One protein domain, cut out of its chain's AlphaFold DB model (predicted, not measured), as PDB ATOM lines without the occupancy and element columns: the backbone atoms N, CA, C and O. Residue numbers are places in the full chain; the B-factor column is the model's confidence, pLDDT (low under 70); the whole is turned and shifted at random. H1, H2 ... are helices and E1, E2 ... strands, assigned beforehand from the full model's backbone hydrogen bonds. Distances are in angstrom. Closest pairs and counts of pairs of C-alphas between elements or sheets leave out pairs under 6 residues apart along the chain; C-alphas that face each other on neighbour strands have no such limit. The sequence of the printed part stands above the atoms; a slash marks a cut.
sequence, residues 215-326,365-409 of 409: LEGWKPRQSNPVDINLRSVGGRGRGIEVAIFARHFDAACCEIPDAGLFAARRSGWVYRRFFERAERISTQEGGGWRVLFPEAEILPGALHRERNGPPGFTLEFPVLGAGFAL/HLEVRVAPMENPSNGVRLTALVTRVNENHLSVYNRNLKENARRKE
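AT A GLANCE: This is residues 215 to 326 and 365 to 409 of the 409 residues of an uncharacterized protein of Firmicutes bacterium ADurb.Bin467 (UniProt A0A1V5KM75). Two twisted five-stranded sheets lie face to face as a sandwich, their strands crossed at 35 degrees, and one long helix, H1, covers the face of one sheet that is turned away from the other. The hairpin of E6 and E7 makes one edge of its sheet, with E6 at the edge and its centre 16.1 A from the mean of all C-alphas, the farthest of the named elements. The 157 printed residues hold ten named strands, E1 to E10, then H1; the orders are E6 - E7 - E3 - E9 - E10 and E1 - E2 - E8 - E4 - E5, both antiparallel. The class is mostly strand, and the whole is compact, with a radius of gyration of the C-alphas of 15.1 A and spans of 44 by 36 by 32 A.

IN THESE COORDINATES: Begin with the sheet of E6, residues 279 to 283; E7, residues 286 to 298, 28.9 A long; E3, residues 237 to 247, 29.9 A; E9, residues 365 to 372, 23.1 A; and E10, residues 380 to 384. Find C-alpha 237 at (28.412, 1.558, -5.630), where E3 begins. The other sheet has E1, residues 215 to 217, from C-alpha 215 at (26.364, 11.317, -9.424); E2, residues 226 to 232; E8, residues 313 to 317; E4, residues 258 to 264; and E5, residues 270 to 277. H1, residues 391 to 408, runs 26.3 A to C-alpha 408 at (52.417, 1.642, -6.271).

HOW THE PARTS SIT: In the first sheet, look at E3 between E7, with N 242 and O 291 2.9 A apart, and E9, with N 243 and O 369 2.8 A apart; these pairs are within hydrogen-bond range. E7 bends by 85 degrees at residue 295. The two sheets form a sandwich, two sheets face to face, 8.7 A centre to centre where they face each other. Between them, the closest C-alphas of E5 and E7 are Glu 276 and Val 291, 6.4 A, and those of E1 and E10 are Glu 216 and Val 380, 5.9 A. In the second sheet, N 228 of E2 and O 315 of E8 are within hydrogen-bond range at 2.9 A. H1 is on this sheet at a height over the sheet of 9.4 A; its closest C-alpha pair with E5 is Leu 401 and Phe 275, 6.6 A. In H1 every O i to N i+4 pair is within hydrogen-bond range.

THE WHOLE: The C-alphas of Leu 303 and Phe 324 are the two farthest apart, 44.1 A. Residues 327 to 364 are not printed; C-alphas 326 and 365 are 8.7 A apart across this cut. The link E7 to E8 is long, 14 residues. Mean pLDDT of the printed part is 73.3; 60 residues are under 70, among them residues 385 to 409.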
ATOM      1  N   LEU A 215      25.515  10.145  -9.602       85.00
ATOM      2  CA  LEU A 215      26.364  11.317  -9.424       85.00
ATOM      3  C   LEU A 215      25.685  12.572  -9.977       85.00
ATOM      4  O   LEU A 215      25.061  12.548 -11.034       85.00
ATOM      5  N   GLU A 216      25.855  13.687  -9.276       84.38
ATOM      6  CA  GLU A 216      25.562  15.033  -9.764       84.38
ATOM      7  C   GLU A 216      26.866  15.826  -9.849       84.38
ATOM      8  O   GLU A 216      27.733  15.703  -8.989       84.38
ATOM      9  N   GLY A 217      27.020  16.646 -10.884       77.81
ATOM     10  CA  GLY A 217      28.225  17.437 -11.122       77.81
ATOM     11  C   GLY A 217      27.951  18.930 -11.047       77.81
ATOM     12  O   GLY A 217      26.869  19.394 -11.406       77.81
ATOM     13  N   TRP A 218      28.934  19.689 -10.574       71.75
ATOM     14  CA  TRP A 218      28.898  21.149 -10.555       71.75
ATOM     15  C   TRP A 218      29.577  21.701 -11.810       71.75
ATOM     16  O   TRP A 218      30.322  20.995 -12.491       71.75
ATOM     17  N   LYS A 219      29.314  22.976 -12.135       67.69
ATOM     18  CA  LYS A 219      29.930  23.642 -13.294       67.69
ATOM     19  C   LYS A 219      31.463  23.516 -13.184       67.69
ATOM     20  O   LYS A 219      32.004  23.983 -12.178       67.69
ATOM     21  N   PRO A 220      32.150  22.908 -14.175       67.06
ATOM     22  CA  PRO A 220      33.603  22.774 -14.156       67.06
ATOM     23  C   PRO A 220      34.275  24.133 -13.996       67.06
ATOM     24  O   PRO A 220      33.815  25.130 -14.569       67.06
ATOM     25  N   ARG A 221      35.386  24.178 -13.258       66.06
ATOM     26  CA  ARG A 221      36.237  25.366 -13.279       66.06
ATOM     27  C   ARG A 221      36.869  25.483 -14.659       66.06
ATOM     28  O   ARG A 221      37.374  24.515 -15.221       66.06
ATOM     29  N   GLN A 222      36.806  26.686 -15.219       66.69
ATOM     30  CA  GLN A 222      37.378  26.979 -16.528       66.69
ATOM     31  C   GLN A 222      38.889  27.219 -16.383       66.69
ATOM     32  O   GLN A 222      39.344  28.355 -16.470       66.69
ATOM     33  N   SER A 223      39.657  26.162 -16.113       65.25
ATOM     34  CA  SER A 223      41.109  26.174 -15.863       65.25
ATOM     35  C   SER A 223      41.795  24.962 -16.500       65.25
ATOM     36  O   SER A 223      41.127  24.038 -16.960       65.25
ATOM     37  N   ASN A 224      43.129  24.978 -16.535       66.12
ATOM     38  CA  ASN A 224      43.968  23.814 -16.805       66.12
ATOM     39  C   ASN A 224      44.965  23.641 -15.639       66.12
ATOM     40  O   ASN A 224      45.751  24.572 -15.429       66.12
ATOM     41  N   PRO A 225      44.943  22.523 -14.888       73.31
ATOM     42  CA  PRO A 225      44.075  21.351 -15.043       73.31
ATOM     43  C   PRO A 225      42.578  21.677 -14.964       73.31
ATOM     44  O   PRO A 225      42.165  22.649 -14.319       73.31
ATOM     45  N   VAL A 226      41.771  20.895 -15.682       79.44
ATOM     46  CA  VAL A 226      40.308  20.948 -15.576       79.44
ATOM     47  C   VAL A 226      39.931  20.390 -14.213       79.44
ATOM     48  O   VAL A 226      40.419  19.325 -13.874       79.44
ATOM     49  N   ASP A 227      39.074  21.083 -13.461       80.12
ATOM     50  CA  ASP A 227      38.635  20.706 -12.106       80.12
ATOM     51  C   ASP A 227      37.099  20.621 -12.068       80.12
ATOM     52  O   ASP A 227      36.385  21.578 -12.407       80.12
ATOM     53  N   ILE A 228      36.593  19.438 -11.709       82.38
ATOM     54  CA  ILE A 228      35.171  19.089 -11.684       82.38
ATOM     55  C   ILE A 228      34.797  18.529 -10.319       82.38
ATOM     56  O   ILE A 228      35.270  17.474  -9.912       82.38
ATOM     57  N   ASN A 229      33.838  19.175  -9.665       81.31
ATOM     58  CA  ASN A 229      33.283  18.709  -8.401       81.31
ATOM     59  C   ASN A 229      32.021  17.872  -8.643       81.31
ATOM     60  O   ASN A 229      31.112  18.291  -9.363       81.31
ATOM     61  N   LEU A 230      31.974  16.691  -8.037       80.88
ATOM     62  CA  LEU A 230      30.926  15.685  -8.156       80.88
ATOM     63  C   LEU A 230      30.383  15.343  -6.768       80.88
ATOM     64  O   LEU A 230      31.125  15.240  -5.793       80.88
ATOM     65  N   ARG A 231      29.083  15.105  -6.674       80.25
ATOM     66  CA  ARG A 231      28.383  14.710  -5.453       80.25
ATOM     67  C   ARG A 231      27.643  13.401  -5.684       80.25
ATOM     68  O   ARG A 231      26.978  13.241  -6.703       80.25
ATOM     69  N   SER A 232      27.717  12.492  -4.712       80.00
ATOM     70  CA  SER A 232      26.848  11.314  -4.685       80.00
ATOM     71  C   SER A 232      25.441  11.699  -4.226       80.00
ATOM     72  O   SER A 232      25.268  12.399  -3.223       80.00
ATOM     73  N   VAL A 233      24.435  11.261  -4.979       80.62
ATOM     74  CA  VAL A 233      23.002  11.518  -4.727       80.62
ATOM     75  C   VAL A 233      22.147  10.255  -4.892       80.62
ATOM     76  O   VAL A 233      20.925  10.341  -5.035       80.62
ATOM     77  N   GLY A 234      22.793   9.093  -4.976       80.12
ATOM     78  CA  GLY A 234      22.167   7.776  -5.089       80.12
ATOM     79  C   GLY A 234      22.646   6.848  -3.978       80.12
ATOM     80  O   GLY A 234      23.199   7.314  -2.982       80.12
ATOM     81  N   GLY A 235      22.435   5.545  -4.143       79.31
ATOM     82  CA  GLY A 235      22.946   4.555  -3.198       79.31
ATOM     83  C   GLY A 235      24.439   4.268  -3.374       79.31
ATOM     84  O   GLY A 235      25.150   4.942  -4.125       79.31
ATOM     85  N   ARG A 236      24.919   3.263  -2.639       81.44
ATOM     86  CA  ARG A 236      26.316   2.813  -2.681       81.44
ATOM     87  C   ARG A 236      26.646   2.186  -4.042       81.44
ATOM     88  O   ARG A 236      25.786   1.558  -4.651       81.44
ATOM     89  N   GLY A 237      27.894   2.304  -4.481       81.25
ATOM     90  CA  GLY A 237      28.412   1.558  -5.630       81.25
ATOM     91  C   GLY A 237      29.934   1.564  -5.698       81.25
ATOM     92  O   GLY A 237      30.601   2.184  -4.866       81.25
ATOM     93  N   ARG A 238      30.497   0.894  -6.704       83.38
ATOM     94  CA  ARG A 238      31.940   0.864  -6.963       83.38
ATOM     95  C   ARG A 238      32.260   1.200  -8.417       83.38
ATOM     96  O   ARG A 238      31.542   0.838  -9.346       83.38
ATOM     97  N   GLY A 239      33.386   1.874  -8.601       86.81
ATOM     98  CA  GLY A 239      33.936   2.216  -9.899       86.81
ATOM     99  C   GLY A 239      33.314   3.473 -10.502       86.81
ATOM    100  O   GLY A 239      32.092   3.636 -10.542       86.81
ATOM    101  N   ILE A 240      34.166   4.351 -11.029       90.31
ATOM    102  CA  ILE A 240      33.747   5.523 -11.804       90.31
ATOM    103  C   ILE A 240      34.418   5.482 -13.175       90.31
ATOM    104  O   ILE A 240      35.634   5.344 -13.277       90.31
ATOM    105  N   GLU A 241      33.620   5.636 -14.227       94.38
ATOM    106  CA  GLU A 241      34.096   5.847 -15.591       94.38
ATOM    107  C   GLU A 241      33.986   7.329 -15.954       94.38
ATOM    108  O   GLU A 241      32.969   7.983 -15.709       94.38
ATOM    109  N   VAL A 242      35.045   7.847 -16.570       94.62
ATOM    110  CA  VAL A 242      35.103   9.194 -17.126       94.62
ATOM    111  C   VAL A 242      35.382   9.093 -18.619       94.62
ATOM    112  O   VAL A 242      36.396   8.533 -19.028       94.62
ATOM    113  N   ALA A 243      34.511   9.678 -19.436       93.25
ATOM    114  CA  ALA A 243      34.720   9.837 -20.869       93.25
ATOM    115  C   ALA A 243      34.796  11.327 -21.223       93.25
ATOM    116  O   ALA A 243      33.913  12.109 -20.871       93.25
ATOM    117  N   ILE A 244      35.856  11.722 -21.922       92.12
ATOM    118  CA  ILE A 244      36.178  13.109 -22.261       92.12
ATOM    119  C   ILE A 244      36.200  13.229 -23.781       92.12
ATOM    120  O   ILE A 244      37.044  12.620 -24.433       92.12
ATOM    121  N   PHE A 245      35.300  14.019 -24.358       90.12
ATOM    122  CA  PHE A 245      35.175  14.181 -25.806       90.12
ATOM    123  C   PHE A 245      35.600  15.574 -26.251       90.12
ATOM    124  O   PHE A 245      35.149  16.578 -25.694       90.12
ATOM    125  N   ALA A 246      36.409  15.631 -27.308       85.62
ATOM    126  CA  ALA A 246      36.692  16.875 -28.008       85.62
ATOM    127  C   ALA A 246      35.467  17.278 -28.842       85.62
ATOM    128  O   ALA A 246      35.014  16.531 -29.712       85.62
ATOM    129  N   ARG A 247      34.898  18.457 -28.573       85.38
ATOM    130  CA  ARG A 247      33.767  19.005 -29.332       85.38
ATOM    131  C   ARG A 247      34.224  20.211 -30.132       85.38
ATOM    132  O   ARG A 247      34.760  21.163 -29.573       85.38
ATOM    133  N   HIS A 248      33.970  20.174 -31.438       79.31
ATOM    134  CA  HIS A 248      34.366  21.219 -32.392       79.31
ATOM    135  C   HIS A 248      35.890  21.425 -32.511       79.31
ATOM    136  O   HIS A 248      36.340  22.516 -32.854       79.31
ATOM    137  N   PHE A 249      36.685  20.390 -32.226       78.38
ATOM    138  CA  PHE A 249      38.107  20.292 -32.566       78.38
ATOM    139  C   PHE A 249      38.535  18.815 -32.606       78.38
ATOM    140  O   PHE A 249      37.804  17.950 -32.120       78.38
ATOM    141  N   ASP A 250      39.692  18.522 -33.201       82.12
ATOM    142  CA  ASP A 250      40.239  17.163 -33.252       82.12
ATOM    143  C   ASP A 250      40.944  16.809 -31.931       82.12
ATOM    144  O   ASP A 250      41.831  17.529 -31.475       82.12
ATOM    145  N   ALA A 251      40.578  15.674 -31.329       82.69
ATOM    146  CA  ALA A 251      41.224  15.155 -30.126       82.69
ATOM    147  C   ALA A 251      42.717  14.845 -30.334       82.69
ATOM    148  O   ALA A 251      43.478  14.851 -29.371       82.69
ATOM    149  N   ALA A 252      43.164  14.601 -31.573       83.56
ATOM    150  CA  ALA A 252      44.575  14.370 -31.886       83.56
ATOM    151  C   ALA A 252      45.477  15.559 -31.532       83.56
ATOM    152  O   ALA A 252      46.685  15.396 -31.371       83.56
ATOM    153  N   CYS A 253      44.886  16.737 -31.403       75.38
ATOM    154  CA  CYS A 253      45.585  17.984 -31.197       75.38
ATOM    155  C   CYS A 253      45.852  18.347 -29.741       75.38
ATOM    156  O   CYS A 253      46.436  19.395 -29.466       75.38
ATOM    157  N   CYS A 254      45.404  17.517 -28.811       76.62
ATOM    158  CA  CYS A 254      45.807  17.632 -27.430       76.62
ATOM    159  C   CYS A 254      46.031  16.255 -26.812       76.62
ATOM    160  O   CYS A 254      45.801  15.205 -27.423       76.62
ATOM    161  N   GLU A 255      46.536  16.271 -25.591       82.31
ATOM    162  CA  GLU A 255      46.743  15.075 -24.797       82.31
ATOM    163  C   GLU A 255      46.192  15.275 -23.396       82.31
ATOM    164  O   GLU A 255      46.306  16.349 -22.809       82.31
ATOM    165  N   ILE A 256      45.606  14.205 -22.873       86.81
ATOM    166  CA  ILE A 256      45.278  14.039 -21.466       86.81
ATOM    167  C   ILE A 256      46.063  12.790 -21.059       86.81
ATOM    168  O   ILE A 256      45.673  11.698 -21.472       86.81
ATOM    169  N   PRO A 257      47.234  12.922 -20.416       76.38
ATOM    170  CA  PRO A 257      48.065  11.768 -20.072       76.38
ATOM    171  C   PRO A 257      47.424  10.921 -18.962       76.38
ATOM    172  O   PRO A 257      47.402   9.689 -19.035       76.38
ATOM    173  N   ASP A 258      46.844  11.586 -17.974       84.81
ATOM    174  CA  ASP A 258      46.293  11.017 -16.755       84.81
ATOM    175  C   ASP A 258      45.097  11.847 -16.276       84.81
ATOM    176  O   ASP A 258      44.870  12.984 -16.697       84.81
ATOM    177  N   ALA A 259      44.284  11.239 -15.418       86.44
ATOM    178  CA  ALA A 259      43.286  11.949 -14.641       86.44
ATOM    179  C   ALA A 259      43.355  11.508 -13.178       86.44
ATOM    180  O   ALA A 259      43.575  10.336 -12.862       86.44
ATOM    181  N   GLY A 260      43.162  12.481 -12.294       83.88
ATOM    182  CA  GLY A 260      43.081  12.306 -10.856       83.88
ATOM    183  C   GLY A 260      41.626  12.321 -10.395       83.88
ATOM    184  O   GLY A 260      40.868  13.212 -10.770       83.88
ATOM    185  N   LEU A 261      41.239  11.365  -9.556       81.06
ATOM    186  CA  LEU A 261      39.972  11.366  -8.833       81.06
ATOM    187  C   LEU A 261      40.254  11.430  -7.330       81.06
ATOM    188  O   LEU A 261      40.901  10.551  -6.761       81.06
ATOM    189  N   PHE A 262      39.740  12.468  -6.686       76.75
ATOM    190  CA  PHE A 262      39.949  12.788  -5.282       76.75
ATOM    191  C   PHE A 262      38.615  12.645  -4.561       76.75
ATOM    192  O   PHE A 262      37.703  13.422  -4.801       76.75
ATOM    193  N   ALA A 263      38.463  11.655  -3.692       64.75
ATOM    194  CA  ALA A 263      37.236  11.493  -2.927       64.75
ATOM    195  C   ALA A 263      37.305  12.357  -1.661       64.75
ATOM    196  O   ALA A 263      38.244  12.203  -0.878       64.75
ATOM    197  N   ALA A 264      36.345  13.265  -1.469       55.50
ATOM    198  CA  ALA A 264      36.322  14.212  -0.356       55.50
ATOM    199  C   ALA A 264      35.131  13.971   0.588       55.50
ATOM    200  O   ALA A 264      34.063  13.533   0.160       55.50
ATOM    201  N   ARG A 265      35.314  14.235   1.889       49.84
ATOM    202  CA  ARG A 265      34.251  14.173   2.912       49.84
ATOM    203  C   ARG A 265      33.755  15.576   3.295       49.84
ATOM    204  O   ARG A 265      34.346  16.584   2.908       49.84
ATOM    205  N   ARG A 266      32.675  15.630   4.094       46.84
ATOM    206  CA  ARG A 266      31.909  16.836   4.484       46.84
ATOM    207  C   ARG A 266      32.744  18.026   5.001       46.84
ATOM    208  O   ARG A 266      32.333  19.176   4.891       46.84
ATOM    209  N   SER A 267      33.926  17.752   5.530       41.19
ATOM    210  CA  SER A 267      34.843  18.723   6.128       41.19
ATOM    211  C   SER A 267      35.957  19.209   5.186       41.19
ATOM    212  O   SER A 267      36.891  19.860   5.638       41.19
ATOM    213  N   GLY A 268      35.859  18.926   3.880       43.25
ATOM    214  CA  GLY A 268      36.839  19.361   2.876       43.25
ATOM    215  C   GLY A 268      38.063  18.447   2.754       43.25
ATOM    216  O   GLY A 268      38.985  18.751   2.001       43.25
ATOM    217  N   TRP A 269      38.074  17.311   3.459       43.72
ATOM    218  CA  TRP A 269      39.192  16.367   3.455       43.72
ATOM    219  C   TRP A 269      39.103  15.360   2.327       43.72
ATOM    220  O   TRP A 269      38.119  14.630   2.234       43.72
ATOM    221  N   VAL A 270      40.167  15.276   1.527       49.25
ATOM    222  CA  VAL A 270      40.352  14.211   0.537       49.25
ATOM    223  C   VAL A 270      40.815  12.948   1.262       49.25
ATOM    224  O   VAL A 270      41.928  12.916   1.775       49.25
ATOM    225  N   TYR A 271      39.981  11.909   1.309       48.62
ATOM    226  CA  TYR A 271      40.306  10.650   1.990       48.62
ATOM    227  C   TYR A 271      40.929   9.604   1.055       48.62
ATOM    228  O   TYR A 271      41.587   8.678   1.521       48.62
ATOM    229  N   ARG A 272      40.752   9.731  -0.268       60.25
ATOM    230  CA  ARG A 272      41.365   8.810  -1.236       60.25
ATOM    231  C   ARG A 272      41.671   9.503  -2.557       60.25
ATOM    232  O   ARG A 272      40.864  10.292  -3.044       60.25
ATOM    233  N   ARG A 273      42.839   9.204  -3.129       67.69
ATOM    234  CA  ARG A 273      43.288   9.719  -4.429       67.69
ATOM    235  C   ARG A 273      43.560   8.566  -5.379       67.69
ATOM    236  O   ARG A 273      44.313   7.654  -5.040       67.69
ATOM    237  N   PHE A 274      42.996   8.646  -6.569       74.38
ATOM    238  CA  PHE A 274      43.245   7.715  -7.655       74.38
ATOM    239  C   PHE A 274      43.846   8.488  -8.815       74.38
ATOM    240  O   PHE A 274      43.314   9.528  -9.182       74.38
ATOM    241  N   PHE A 275      44.929   7.979  -9.387       79.00
ATOM    242  CA  PHE A 275      45.459   8.477 -10.648       79.00
ATOM    243  C   PHE A 275      45.470   7.329 -11.631       79.00
ATOM    244  O   PHE A 275      46.033   6.268 -11.343       79.00
ATOM    245  N   GLU A 276      44.821   7.557 -12.764       83.81
ATOM    246  CA  GLU A 276      44.649   6.559 -13.803       83.81
ATOM    247  C   GLU A 276      44.974   7.168 -15.159       83.81
ATOM    248  O   GLU A 276      44.710   8.345 -15.431       83.81
ATOM    249  N   ARG A 277      45.598   6.355 -16.009       84.69
ATOM    250  CA  ARG A 277      46.020   6.780 -17.339       84.69
ATOM    251  C   ARG A 277      44.798   6.958 -18.226       84.69
ATOM    252  O   ARG A 277      43.920   6.096 -18.251       84.69
ATOM    253  N   ALA A 278      44.768   8.038 -18.999       88.81
ATOM    254  CA  ALA A 278      43.704   8.220 -19.969       88.81
ATOM    255  C   ALA A 278      44.001   7.442 -21.258       88.81
ATOM    256  O   ALA A 278      45.049   7.595 -21.890       88.81
ATOM    257  N   GLU A 279      43.056   6.605 -21.669       92.62
ATOM    258  CA  GLU A 279      43.120   5.845 -22.912       92.62
ATOM    259  C   GLU A 279      42.430   6.621 -24.029       92.62
ATOM    260  O   GLU A 279      41.287   7.049 -23.873       92.62
ATOM    261  N   ARG A 280      43.081   6.774 -25.187       91.06
ATOM    262  CA  ARG A 280      42.407   7.360 -26.353       91.06
ATOM    263  C   ARG A 280      41.288   6.440 -26.835       91.06
ATOM    264  O   ARG A 280      41.494   5.244 -27.033       91.06
ATOM    265  N   ILE A 281      40.127   7.028 -27.097       91.25
ATOM    266  CA  ILE A 281      38.958   6.346 -27.651       91.25
ATOM    267  C   ILE A 281      38.487   7.040 -28.929       91.25
ATOM    268  O   ILE A 281      38.641   8.249 -29.107       91.25
ATOM    269  N   SER A 282      37.884   6.261 -29.823       87.75
ATOM    270  CA  SER A 282      37.196   6.754 -31.014       87.75
ATOM    271  C   SER A 282      35.758   6.258 -30.981       87.75
ATOM    272  O   SER A 282      35.507   5.074 -30.760       87.75
ATOM    273  N   THR A 283      34.809   7.172 -31.158       80.69
ATOM    274  CA  THR A 283      33.374   6.880 -31.140       80.69
ATOM    275  C   THR A 283      32.697   7.503 -32.356       80.69
ATOM    276  O   THR A 283      33.278   8.350 -33.034       80.69
ATOM    277  N   GLN A 284      31.439   7.137 -32.610       76.44
ATOM    278  CA  GLN A 284      30.631   7.788 -33.650       76.44
ATOM    279  C   GLN A 284      30.457   9.295 -33.404       76.44
ATOM    280  O   GLN A 284      30.246  10.054 -34.343       76.44
ATOM    281  N   GLU A 285      30.564   9.731 -32.149       65.00
ATOM    282  CA  GLU A 285      30.435  11.132 -31.764       65.00
ATOM    283  C   GLU A 285      31.766  11.910 -31.840       65.00
ATOM    284  O   GLU A 285      31.769  13.117 -31.601       65.00
ATOM    285  N   GLY A 286      32.887  11.247 -32.151       76.69
ATOM    286  CA  GLY A 286      34.222  11.844 -32.231       76.69
ATOM    287  C   GLY A 286      35.288  11.105 -31.414       76.69
ATOM    288  O   GLY A 286      35.023  10.083 -30.770       76.69
ATOM    289  N   GLY A 287      36.516  11.626 -31.472       87.94
ATOM    290  CA  GLY A 287      37.647  11.155 -30.671       87.94
ATOM    291  C   GLY A 287      37.656  11.752 -29.263       87.94
ATOM    292  O   GLY A 287      37.102  12.829 -29.020       87.94
ATOM    293  N   GLY A 288      38.298  11.056 -28.333       90.94
ATOM    294  CA  GLY A 288      38.385  11.494 -26.949       90.94
ATOM    295  C   GLY A 288      39.269  10.602 -26.092       90.94
ATOM    296  O   GLY A 288      40.099   9.846 -26.602       90.94
ATOM    297  N   TRP A 289      39.047  10.671 -24.785       94.06
ATOM    298  CA  TRP A 289      39.743   9.883 -23.780       94.06
ATOM    299  C   TRP A 289      38.751   9.181 -22.870       94.06
ATOM    300  O   TRP A 289      37.667   9.697 -22.597       94.06
ATOM    301  N   ARG A 290      39.142   8.014 -22.376       94.19
ATOM    302  CA  ARG A 290      38.441   7.281 -21.333       94.19
ATOM    303  C   ARG A 290      39.393   7.029 -20.178       94.19
ATOM    304  O   ARG A 290      40.532   6.626 -20.396       94.19
ATOM    305  N   VAL A 291      38.905   7.235 -18.966       94.06
ATOM    306  CA  VAL A 291      39.615   6.930 -17.727       94.06
ATOM    307  C   VAL A 291      38.697   6.100 -16.847       94.06
ATOM    308  O   VAL A 291      37.517   6.423 -16.701       94.06
ATOM    309  N   LEU A 292      39.228   5.025 -16.273       90.94
ATOM    310  CA  LEU A 292      38.489   4.131 -15.392       90.94
ATOM    311  C   LEU A 292      39.105   4.183 -14.001       90.94
ATOM    312  O   LEU A 292      40.288   3.912 -13.854       90.94
ATOM    313  N   PHE A 293      38.290   4.462 -12.989       87.44
ATOM    314  CA  PHE A 293      38.660   4.420 -11.576       87.44
ATOM    315  C   PHE A 293      37.932   3.253 -10.889       87.44
ATOM    316  O   PHE A 293      36.987   3.492 -10.135       87.44
ATOM    317  N   PRO A 294      38.313   1.987 -11.146       81.88
ATOM    318  CA  PRO A 294      37.575   0.812 -10.664       81.88
ATOM    319  C   PRO A 294      37.580   0.678  -9.134       81.88
ATOM    320  O   PRO A 294      36.664   0.111  -8.543       81.88
ATOM    321  N   GLU A 295      38.598   1.235  -8.481       78.06
ATOM    322  CA  GLU A 295      38.770   1.181  -7.028       78.06
ATOM    323  C   GLU A 295      38.045   2.306  -6.275       78.06
ATOM    324  O   GLU A 295      38.069   2.333  -5.040       78.06
ATOM    325  N   ALA A 296      37.402   3.232  -6.994       78.94
ATOM    326  CA  ALA A 296      36.634   4.313  -6.393       78.94
ATOM    327  C   ALA A 296      35.359   3.767  -5.742       78.94
ATOM    328  O   ALA A 296      34.516   3.169  -6.406       78.94
ATOM    329  N   GLU A 297      35.206   3.990  -4.440       78.44
ATOM    330  CA  GLU A 297      33.976   3.660  -3.724       78.44
ATOM    331  C   GLU A 297      33.018   4.854  -3.758       78.44
ATOM    332  O   GLU A 297      33.374   5.954  -3.338       78.44
ATOM    333  N   ILE A 298      31.797   4.631  -4.242       78.44
ATOM    334  CA  ILE A 298      30.700   5.599  -4.233       78.44
ATOM    335  C   ILE A 298      29.896   5.379  -2.960       78.44
ATOM    336  O   ILE A 298      29.163   4.400  -2.832       78.44
ATOM    337  N   LEU A 299      30.029   6.305  -2.016       75.50
ATOM    338  CA  LEU A 299      29.243   6.294  -0.788       75.50
ATOM    339  C   LEU A 299      27.794   6.747  -1.056       75.50
ATOM    340  O   LEU A 299      27.574   7.550  -1.972       75.50
ATOM    341  N   PRO A 300      26.810   6.278  -0.266       73.44
ATOM    342  CA  PRO A 300      25.437   6.767  -0.341       73.44
ATOM    343  C   PRO A 300      25.352   8.294  -0.217       73.44
ATOM    344  O   PRO A 300      26.045   8.910   0.592       73.44
ATOM    345  N   GLY A 301      24.491   8.911  -1.023       72.12
ATOM    346  CA  GLY A 301      24.206  10.341  -0.936       72.12
ATOM    347  C   GLY A 301      23.384  10.699   0.307       72.12
ATOM    348  O   GLY A 301      22.635   9.877   0.829       72.12
ATOM    349  N   ALA A 302      23.478  11.949   0.761       68.38
ATOM    350  CA  ALA A 302      22.622  12.484   1.827       68.38
ATOM    351  C   ALA A 302      21.206  12.814   1.305       68.38
ATOM    352  O   ALA A 302      21.088  13.432   0.241       68.38
ATOM    353  N   LEU A 303      20.156  12.458   2.062       60.06
ATOM    354  CA  LEU A 303      18.741  12.719   1.729       60.06
ATOM    355  C   LEU A 303      18.402  14.215   1.744       60.06
ATOM    356  O   LEU A 303      17.700  14.709   0.858       60.06
ATOM    357  N   HIS A 304      18.931  14.959   2.716       58.47
ATOM    358  CA  HIS A 304      18.701  16.398   2.806       58.47
ATOM    359  C   HIS A 304      19.688  17.150   1.909       58.47
ATOM    360  O   HIS A 304      20.913  17.047   2.038       58.47
ATOM    361  N   ARG A 305      19.149  17.947   0.973       53.03
ATOM    362  CA  ARG A 305      19.912  18.946   0.207       53.03
ATOM    363  C   ARG A 305      20.358  20.055   1.152       53.03
ATOM    364  O   ARG A 305      19.836  21.168   1.123       53.03
ATOM    365  N   GLU A 306      21.354  19.789   1.979       49.12
ATOM    366  CA  GLU A 306      22.101  20.888   2.551       49.12
ATOM    367  C   GLU A 306      22.727  21.681   1.405       49.12
ATOM    368  O   GLU A 306      23.433  21.126   0.552       49.12
ATOM    369  N   ARG A 307      22.435  22.987   1.387       41.72
ATOM    370  CA  ARG A 307      22.942  23.970   0.416       41.72
ATOM    371  C   ARG A 307      24.471  23.947   0.270       41.72
ATOM    372  O   ARG A 307      24.959  24.432  -0.743       41.72
ATOM    373  N   ASN A 308      25.182  23.361   1.236       41.25
ATOM    374  CA  ASN A 308      26.639  23.328   1.343       41.25
ATOM    375  C   ASN A 308      27.206  21.909   1.568       41.25
ATOM    376  O   ASN A 308      28.272  21.771   2.160       41.25
ATOM    377  N   GLY A 309      26.521  20.842   1.135       42.56
ATOM    378  CA  GLY A 309      27.128  19.502   1.155       42.56
ATOM    379  C   GLY A 309      28.295  19.448   0.157       42.56
ATOM    380  O   GLY A 309      28.038  19.673  -1.031       42.56
ATOM    381  N   PRO A 310      29.551  19.212   0.584       44.88
ATOM    382  CA  PRO A 310      30.697  19.287  -0.316       44.88
ATOM    383  C   PRO A 310      30.713  18.129  -1.319       44.88
ATOM    384  O   PRO A 310      29.972  17.151  -1.161       44.88
ATOM    385  N   PRO A 311      31.539  18.249  -2.374       53.25
ATOM    386  CA  PRO A 311      31.750  17.177  -3.335       53.25
ATOM    387  C   PRO A 311      32.110  15.866  -2.637       53.25
ATOM    388  O   PRO A 311      32.971  15.839  -1.764       53.25
ATOM    389  N   GLY A 312      31.470  14.778  -3.064       67.31
ATOM    390  CA  GLY A 312      31.937  13.428  -2.752       67.31
ATOM    391  C   GLY A 312      33.203  13.089  -3.539       67.31
ATOM    392  O   GLY A 312      34.029  12.315  -3.062       67.31
ATOM    393  N   PHE A 313      33.385  13.707  -4.713       77.19
ATOM    394  CA  PHE A 313      34.588  13.576  -5.528       77.19
ATOM    395  C   PHE A 313      34.966  14.883  -6.220       77.19
ATOM    396  O   PHE A 313      34.103  15.639  -6.657       77.19
ATOM    397  N   THR A 314      36.256  15.088  -6.418       83.06
ATOM    398  CA  THR A 314      36.825  16.061  -7.343       83.06
ATOM    399  C   THR A 314      37.562  15.282  -8.428       83.06
ATOM    400  O   THR A 314      38.326  14.371  -8.128       83.06
ATOM    401  N   LEU A 315      37.295  15.584  -9.690       86.81
ATOM    402  CA  LEU A 315      37.978  15.031 -10.855       86.81
ATOM    403  C   LEU A 315      38.875  16.126 -11.426       86.81
ATOM    404  O   LEU A 315      38.372  17.199 -11.762       86.81
ATOM    405  N   GLU A 316      40.166  15.839 -11.574       87.19
ATOM    406  CA  GLU A 316      41.116  16.747 -12.211       87.19
ATOM    407  C   GLU A 316      41.888  16.079 -13.344       87.19
ATOM    408  O   GLU A 316      42.304  14.929 -13.223       87.19
ATOM    409  N   PHE A 317      42.120  16.795 -14.443       85.19
ATOM    410  CA  PHE A 317      42.985  16.303 -15.517       85.19
ATOM    411  C   PHE A 317      43.636  17.449 -16.308       85.19
ATOM    412  O   PHE A 317      42.968  18.445 -16.619       85.19
ATOM    413  N   PRO A 318      44.933  17.343 -16.644       83.69
ATOM    414  CA  PRO A 318      45.617  18.320 -17.472       83.69
ATOM    415  C   PRO A 318      45.296  18.107 -18.953       83.69
ATOM    416  O   PRO A 318      45.098  16.987 -19.418       83.69
ATOM    417  N   VAL A 319      45.285  19.201 -19.711       79.50
ATOM    418  CA  VAL A 319      45.140  19.185 -21.173       79.50
ATOM    419  C   VAL A 319      46.389  19.800 -21.797       79.50
ATOM    420  O   VAL A 319      46.637  20.997 -21.656       79.50
ATOM    421  N   LEU A 320      47.190  18.992 -22.483       77.31
ATOM    422  CA  LEU A 320      48.485  19.379 -23.050       77.31
ATOM    423  C   LEU A 320      48.395  19.570 -24.569       77.31
ATOM    424  O   LEU A 320      47.559  18.960 -25.226       77.31
ATOM    425  N   GLY A 321      49.250  20.420 -25.147       67.88
ATOM    426  CA  GLY A 321      49.388  20.569 -26.608       67.88
ATOM    427  C   GLY A 321      48.257  21.319 -27.330       67.88
ATOM    428  O   GLY A 321      48.360  21.579 -28.524       67.88
ATOM    429  N   ALA A 322      47.215  21.750 -26.620       60.31
ATOM    430  CA  ALA A 322      46.007  22.355 -27.185       60.31
ATOM    431  C   ALA A 322      46.159  23.835 -27.625       60.31
ATOM    432  O   ALA A 322      45.230  24.637 -27.493       60.31
ATOM    433  N   GLY A 323      47.329  24.207 -28.152       52.62
ATOM    434  CA  GLY A 323      47.742  25.587 -28.438       52.62
ATOM    435  C   GLY A 323      46.842  26.375 -29.400       52.62
ATOM    436  O   GLY A 323      46.931  27.596 -29.429       52.62
ATOM    437  N   PHE A 324      45.940  25.726 -30.142       48.47
ATOM    438  CA  PHE A 324      44.985  26.409 -31.024       48.47
ATOM    439  C   PHE A 324      43.529  26.395 -30.523       48.47
ATOM    440  O   PHE A 324      42.724  27.188 -31.002       48.47
ATOM    441  N   ALA A 325      43.166  25.512 -29.585       48.28
ATOM    442  CA  ALA A 325      41.790  25.406 -29.085       48.28
ATOM    443  C   ALA A 325      41.548  26.271 -27.833       48.28
ATOM    444  O   ALA A 325      40.400  26.565 -27.511       48.28
ATOM    445  N   LEU A 326      42.616  26.671 -27.126       48.97
ATOM    446  CA  LEU A 326      42.530  27.172 -25.746       48.97
ATOM    447  C   LEU A 326      43.180  28.548 -25.500       48.97
ATOM    448  O   LEU A 326      43.187  29.023 -24.369       48.97
ATOM    449  N   HIS A 365      35.240  22.923 -27.054       79.44
ATOM    450  CA  HIS A 365      35.192  22.591 -25.628       79.44
ATOM    451  C   HIS A 365      35.355  21.093 -25.393       79.44
ATOM    452  O   HIS A 365      35.195  20.279 -26.306       79.44
ATOM    453  N   LEU A 366      35.635  20.729 -24.145       84.38
ATOM    454  CA  LEU A 366      35.598  19.350 -23.692       84.38
ATOM    455  C   LEU A 366      34.219  19.037 -23.128       84.38
ATOM    456  O   LEU A 366      33.694  19.741 -22.265       84.38
ATOM    457  N   GLU A 367      33.627  17.959 -23.614       88.62
ATOM    458  CA  GLU A 367      32.469  17.358 -22.976       88.62
ATOM    459  C   GLU A 367      32.940  16.227 -22.071       88.62
ATOM    460  O   GLU A 367      33.531  15.260 -22.545       88.62
ATOM    461  N   VAL A 368      32.657  16.343 -20.778       90.69
ATOM    462  CA  VAL A 368      33.050  15.359 -19.771       90.69
ATOM    463  C   VAL A 368      31.807  14.620 -19.307       90.69
ATOM    464  O   VAL A 368      30.864  15.222 -18.790       90.69
ATOM    465  N   ARG A 369      31.795  13.306 -19.507       92.44
ATOM    466  CA  ARG A 369      30.775  12.395 -18.995       92.44
ATOM    467  C   ARG A 369      31.381  11.612 -17.845       92.44
ATOM    468  O   ARG A 369      32.427  10.999 -18.023       92.44
ATOM    469  N   VAL A 370      30.732  11.634 -16.688       92.38
ATOM    470  CA  VAL A 370      31.164  10.879 -15.510       92.38
ATOM    471  C   VAL A 370      30.026   9.987 -15.061       92.38
ATOM    472  O   VAL A 370      28.933  10.491 -14.814       92.38
ATOM    473  N   ALA A 371      30.257   8.684 -14.947       92.12
ATOM    474  CA  ALA A 371      29.214   7.733 -14.586       92.12
ATOM    475  C   ALA A 371      29.706   6.666 -13.596       92.12
ATOM    476  O   ALA A 371      30.860   6.241 -13.680       92.12
ATOM    477  N   PRO A 372      28.839   6.195 -12.680       89.94
ATOM    478  CA  PRO A 372      29.079   4.949 -11.961       89.94
ATOM    479  C   PRO A 372      29.215   3.787 -12.948       89.94
ATOM    480  O   PRO A 372      28.363   3.627 -13.823       89.94
ATOM    481  N   MET A 373      30.233   2.942 -12.788       89.75
ATOM    482  CA  MET A 373      30.433   1.789 -13.681       89.75
ATOM    483  C   MET A 373      29.299   0.762 -13.561       89.75
ATOM    484  O   MET A 373      28.889   0.163 -14.551       89.75
ATOM    485  N   GLU A 374      28.758   0.589 -12.354       84.38
ATOM    486  CA  GLU A 374      27.638  -0.318 -12.074       84.38
ATOM    487  C   GLU A 374      26.295   0.185 -12.628       84.38
ATOM    488  O   GLU A 374      25.383  -0.610 -12.849       84.38
ATOM    489  N   ASN A 375      26.159   1.496 -12.868       84.75
ATOM    490  CA  ASN A 375      24.956   2.075 -13.464       84.75
ATOM    491  C   ASN A 375      25.280   3.273 -14.381       84.75
ATOM    492  O   ASN A 375      25.078   4.432 -13.995       84.75
ATOM    493  N   PRO A 376      25.727   3.012 -15.624       84.19
ATOM    494  CA  PRO A 376      26.177   4.060 -16.540       84.19
ATOM    495  C   PRO A 376      25.091   5.081 -16.917       84.19
ATOM    496  O   PRO A 376      25.395   6.238 -17.202       84.19
ATOM    497  N   SER A 377      23.810   4.685 -16.892       83.69
ATOM    498  CA  SER A 377      22.670   5.575 -17.176       83.69
ATOM    499  C   SER A 377      22.489   6.704 -16.158       83.69
ATOM    500  O   SER A 377      21.855   7.705 -16.476       83.69
ATOM    501  N   ASN A 378      23.069   6.569 -14.964       80.56
ATOM    502  CA  ASN A 378      22.992   7.549 -13.879       80.56
ATOM    503  C   ASN A 378      24.209   8.494 -13.830       80.56
ATOM    504  O   ASN A 378      24.524   9.061 -12.778       80.56
ATOM    505  N   GLY A 379      24.914   8.636 -14.953       80.31
ATOM    506  CA  GLY A 379      26.030   9.562 -15.094       80.31
ATOM    507  C   GLY A 379      25.613  11.021 -15.281       80.31
ATOM    508  O   GLY A 379      24.485  11.343 -15.650       80.31
ATOM    509  N   VAL A 380      26.569  11.918 -15.064       86.31
ATOM    510  CA  VAL A 380      26.451  13.352 -15.322       86.31
ATOM    511  C   VAL A 380      27.237  13.733 -16.574       86.31
ATOM    512  O   VAL A 380      28.320  13.213 -16.839       86.31
ATOM    513  N   ARG A 381      26.694  14.680 -17.343       88.25
ATOM    514  CA  ARG A 381      27.357  15.305 -18.491       88.25
ATOM    515  C   ARG A 381      27.642  16.768 -18.179       88.25
ATOM    516  O   ARG A 381      26.737  17.508 -17.802       88.25
ATOM    517  N   LEU A 382      28.888  17.179 -18.374       84.81
ATOM    518  CA  LEU A 382      29.379  18.519 -18.081       84.81
ATOM    519  C   LEU A 382      30.143  19.082 -19.280       84.81
ATOM    520  O   LEU A 382      30.773  18.352 -20.043       84.81
ATOM    521  N   THR A 383      30.104  20.402 -19.421       80.25
ATOM    522  CA  THR A 383      30.867  21.139 -20.432       80.25
ATOM    523  C   THR A 383      32.023  21.858 -19.752       80.25
ATOM    524  O   THR A 383      31.796  22.726 -18.909       80.25
ATOM    525  N   ALA A 384      33.251  21.505 -20.127       75.12
ATOM    526  CA  ALA A 384      34.479  22.115 -19.642       75.12
ATOM    527  C   ALA A 384      35.137  22.938 -20.756       75.12
ATOM    528  O   ALA A 384      35.479  22.431 -21.826       75.12
ATOM    529  N   LEU A 385      35.323  24.227 -20.486       69.38
ATOM    530  CA  LEU A 385      36.075  25.137 -21.341       69.38
ATOM    531  C   LEU A 385      37.425  25.394 -20.689       69.38
ATOM    532  O   LEU A 385      37.487  25.869 -19.555       69.38
ATOM    533  N   VAL A 386      38.501  25.084 -21.399       63.94
ATOM    534  CA  VAL A 386      39.855  25.211 -20.863       63.94
ATOM    535  C   VAL A 386      40.402  26.565 -21.304       63.94
ATOM    536  O   VAL A 386      40.700  26.770 -22.472       63.94
ATOM    537  N   THR A 387      40.438  27.538 -20.395       56.16
ATOM    538  CA  THR A 387      40.643  28.950 -20.780       56.16
ATOM    539  C   THR A 387      42.038  29.488 -20.465       56.16
ATOM    540  O   THR A 387      42.485  30.440 -21.097       56.16
ATOM    541  N   ARG A 388      42.748  28.884 -19.502       57.78
ATOM    542  CA  ARG A 388      44.094  29.299 -19.085       57.78
ATOM    543  C   ARG A 388      44.848  28.144 -18.429       57.78
ATOM    544  O   ARG A 388      44.253  27.393 -17.655       57.78
ATOM    545  N   VAL A 389      46.158  28.059 -18.673       61.34
ATOM    546  CA  VAL A 389      47.071  27.253 -17.848       61.34
ATOM    547  C   VAL A 389      47.250  27.924 -16.493       61.34
ATOM    548  O   VAL A 389      47.730  29.053 -16.402       61.34
ATOM    549  N   ASN A 390      46.818  27.243 -15.438       62.06
ATOM    550  CA  ASN A 390      47.116  27.624 -14.070       62.06
ATOM    551  C   ASN A 390      48.368  26.854 -13.647       62.06
ATOM    552  O   ASN A 390      48.269  25.721 -13.185       62.06
ATOM    553  N   GLU A 391      49.541  27.454 -13.854       63.34
ATOM    554  CA  GLU A 391      50.846  26.814 -13.626       63.34
ATOM    555  C   GLU A 391      50.998  26.294 -12.193       63.34
ATOM    556  O   GLU A 391      51.478  25.180 -11.993       63.34
ATOM    557  N   ASN A 392      50.469  27.026 -11.209       59.47
ATOM    558  CA  ASN A 392      50.445  26.592  -9.812       59.47
ATOM    559  C   ASN A 392      49.598  25.326  -9.625       59.47
ATOM    560  O   ASN A 392      50.030  24.373  -8.982       59.47
ATOM    561  N   HIS A 393      48.398  25.287 -10.208       61.66
ATOM    562  CA  HIS A 393      47.507  24.122 -10.098       61.66
ATOM    563  C   HIS A 393      48.048  22.920 -10.883       61.66
ATOM    564  O   HIS A 393      47.968  21.792 -10.408       61.66
ATOM    565  N   LEU A 394      48.675  23.160 -12.038       62.41
ATOM    566  CA  LEU A 394      49.342  22.132 -12.836       62.41
ATOM    567  C   LEU A 394      50.565  21.548 -12.111       62.41
ATOM    568  O   LEU A 394      50.772  20.337 -12.135       62.41
ATOM    569  N   SER A 395      51.350  22.389 -11.433       61.44
ATOM    570  CA  SER A 395      52.483  21.963 -10.603       61.44
ATOM    571  C   SER A 395      52.026  21.069  -9.445       61.44
ATOM    572  O   SER A 395      52.543  19.962  -9.275       61.44
ATOM    573  N   VAL A 396      50.983  21.486  -8.716       61.50
ATOM    574  CA  VAL A 396      50.377  20.694  -7.629       61.50
ATOM    575  C   VAL A 396      49.857  19.350  -8.141       61.50
ATOM    576  O   VAL A 396      50.124  18.312  -7.533       61.50
ATOM    577  N   TYR A 397      49.157  19.349  -9.275       62.53
ATOM    578  CA  TYR A 397      48.669  18.128  -9.910       62.53
ATOM    579  C   TYR A 397      49.816  17.153 -10.232       62.53
ATOM    580  O   TYR A 397      49.780  15.987  -9.832       62.53
ATOM    581  N   ASN A 398      50.878  17.643 -10.880       64.12
ATOM    582  CA  ASN A 398      52.039  16.837 -11.261       64.12
ATOM    583  C   ASN A 398      52.811  16.284 -10.053       64.12
ATOM    584  O   ASN A 398      53.341  15.174 -10.116       64.12
ATOM    585  N   ARG A 399      52.882  17.039  -8.950       64.06
ATOM    586  CA  ARG A 399      53.475  16.568  -7.692       64.06
ATOM    587  C   ARG A 399      52.682  15.390  -7.120       64.06
ATOM    588  O   ARG A 399      53.253  14.324  -6.897       64.06
ATOM    589  N   ASN A 400      51.359  15.540  -7.014       59.41
ATOM    590  CA  ASN A 400      50.463  14.495  -6.506       59.41
ATOM    591  C   ASN A 400      50.508  13.210  -7.359       59.41
ATOM    592  O   ASN A 400      50.440  12.102  -6.823       59.41
ATOM    593  N   LEU A 401      50.636  13.346  -8.682       61.38
ATOM    594  CA  LEU A 401      50.788  12.218  -9.603       61.38
ATOM    595  C   LEU A 401      52.079  11.425  -9.324       61.38
ATOM    596  O   LEU A 401      52.047  10.196  -9.244       61.38
ATOM    597  N   LYS A 402      53.212  12.120  -9.137       62.59
ATOM    598  CA  LYS A 402      54.516  11.498  -8.836       62.59
ATOM    599  C   LYS A 402      54.516  10.773  -7.489       62.59
ATOM    600  O   LYS A 402      55.044   9.669  -7.391       62.59
ATOM    601  N   GLU A 403      53.909  11.369  -6.467       58.84
ATOM    602  CA  GLU A 403      53.755  10.744  -5.148       58.84
ATOM    603  C   GLU A 403      52.910   9.466  -5.209       58.84
ATOM    604  O   GLU A 403      53.240   8.478  -4.554       58.84
ATOM    605  N   ASN A 404      51.842   9.445  -6.017       59.78
ATOM    606  CA  ASN A 404      51.023   8.243  -6.187       59.78
ATOM    607  C   ASN A 404      51.807   7.114  -6.876       59.78
ATOM    608  O   ASN A 404      51.744   5.973  -6.427       59.78
ATOM    609  N   ALA A 405      52.591   7.436  -7.911       52.69
ATOM    610  CA  ALA A 405      53.427   6.456  -8.603       52.69
ATOM    611  C   ALA A 405      54.414   5.757  -7.648       52.69
ATOM    612  O   ALA A 405      54.502   4.533  -7.664       52.69
ATOM    613  N   ARG A 406      55.056   6.509  -6.742       46.69
ATOM    614  CA  ARG A 406      55.975   5.963  -5.722       46.69
ATOM    615  C   ARG A 406      55.311   5.031  -4.702       46.69
ATOM    616  O   ARG A 406      56.003   4.239  -4.086       46.69
ATOM    617  N   ARG A 407      53.994   5.135  -4.485       49.94
ATOM    618  CA  ARG A 407      53.241   4.272  -3.547       49.94
ATOM    619  C   ARG A 407      52.765   2.959  -4.178       49.94
ATOM    620  O   ARG A 407      52.282   2.093  -3.453       49.94
ATOM    621  N   LYS A 408      52.807   2.847  -5.513       45.06
ATOM    622  CA  LYS A 408      52.417   1.642  -6.271       45.06
ATOM    623  C   LYS A 408      53.617   0.728  -6.595       45.06
ATOM    624  O   LYS A 408      53.381  -0.395  -7.040       45.06
ATOM    625  N   GLU A 409      54.848   1.203  -6.396       38.59
ATOM    626  CA  GLU A 409      56.106   0.427  -6.426       38.59
ATOM    627  C   GLU A 409      56.404  -0.171  -5.047       38.59
ATOM    628  O   GLU A 409      56.892  -1.325  -5.012       38.59
TER     629      GLU A 409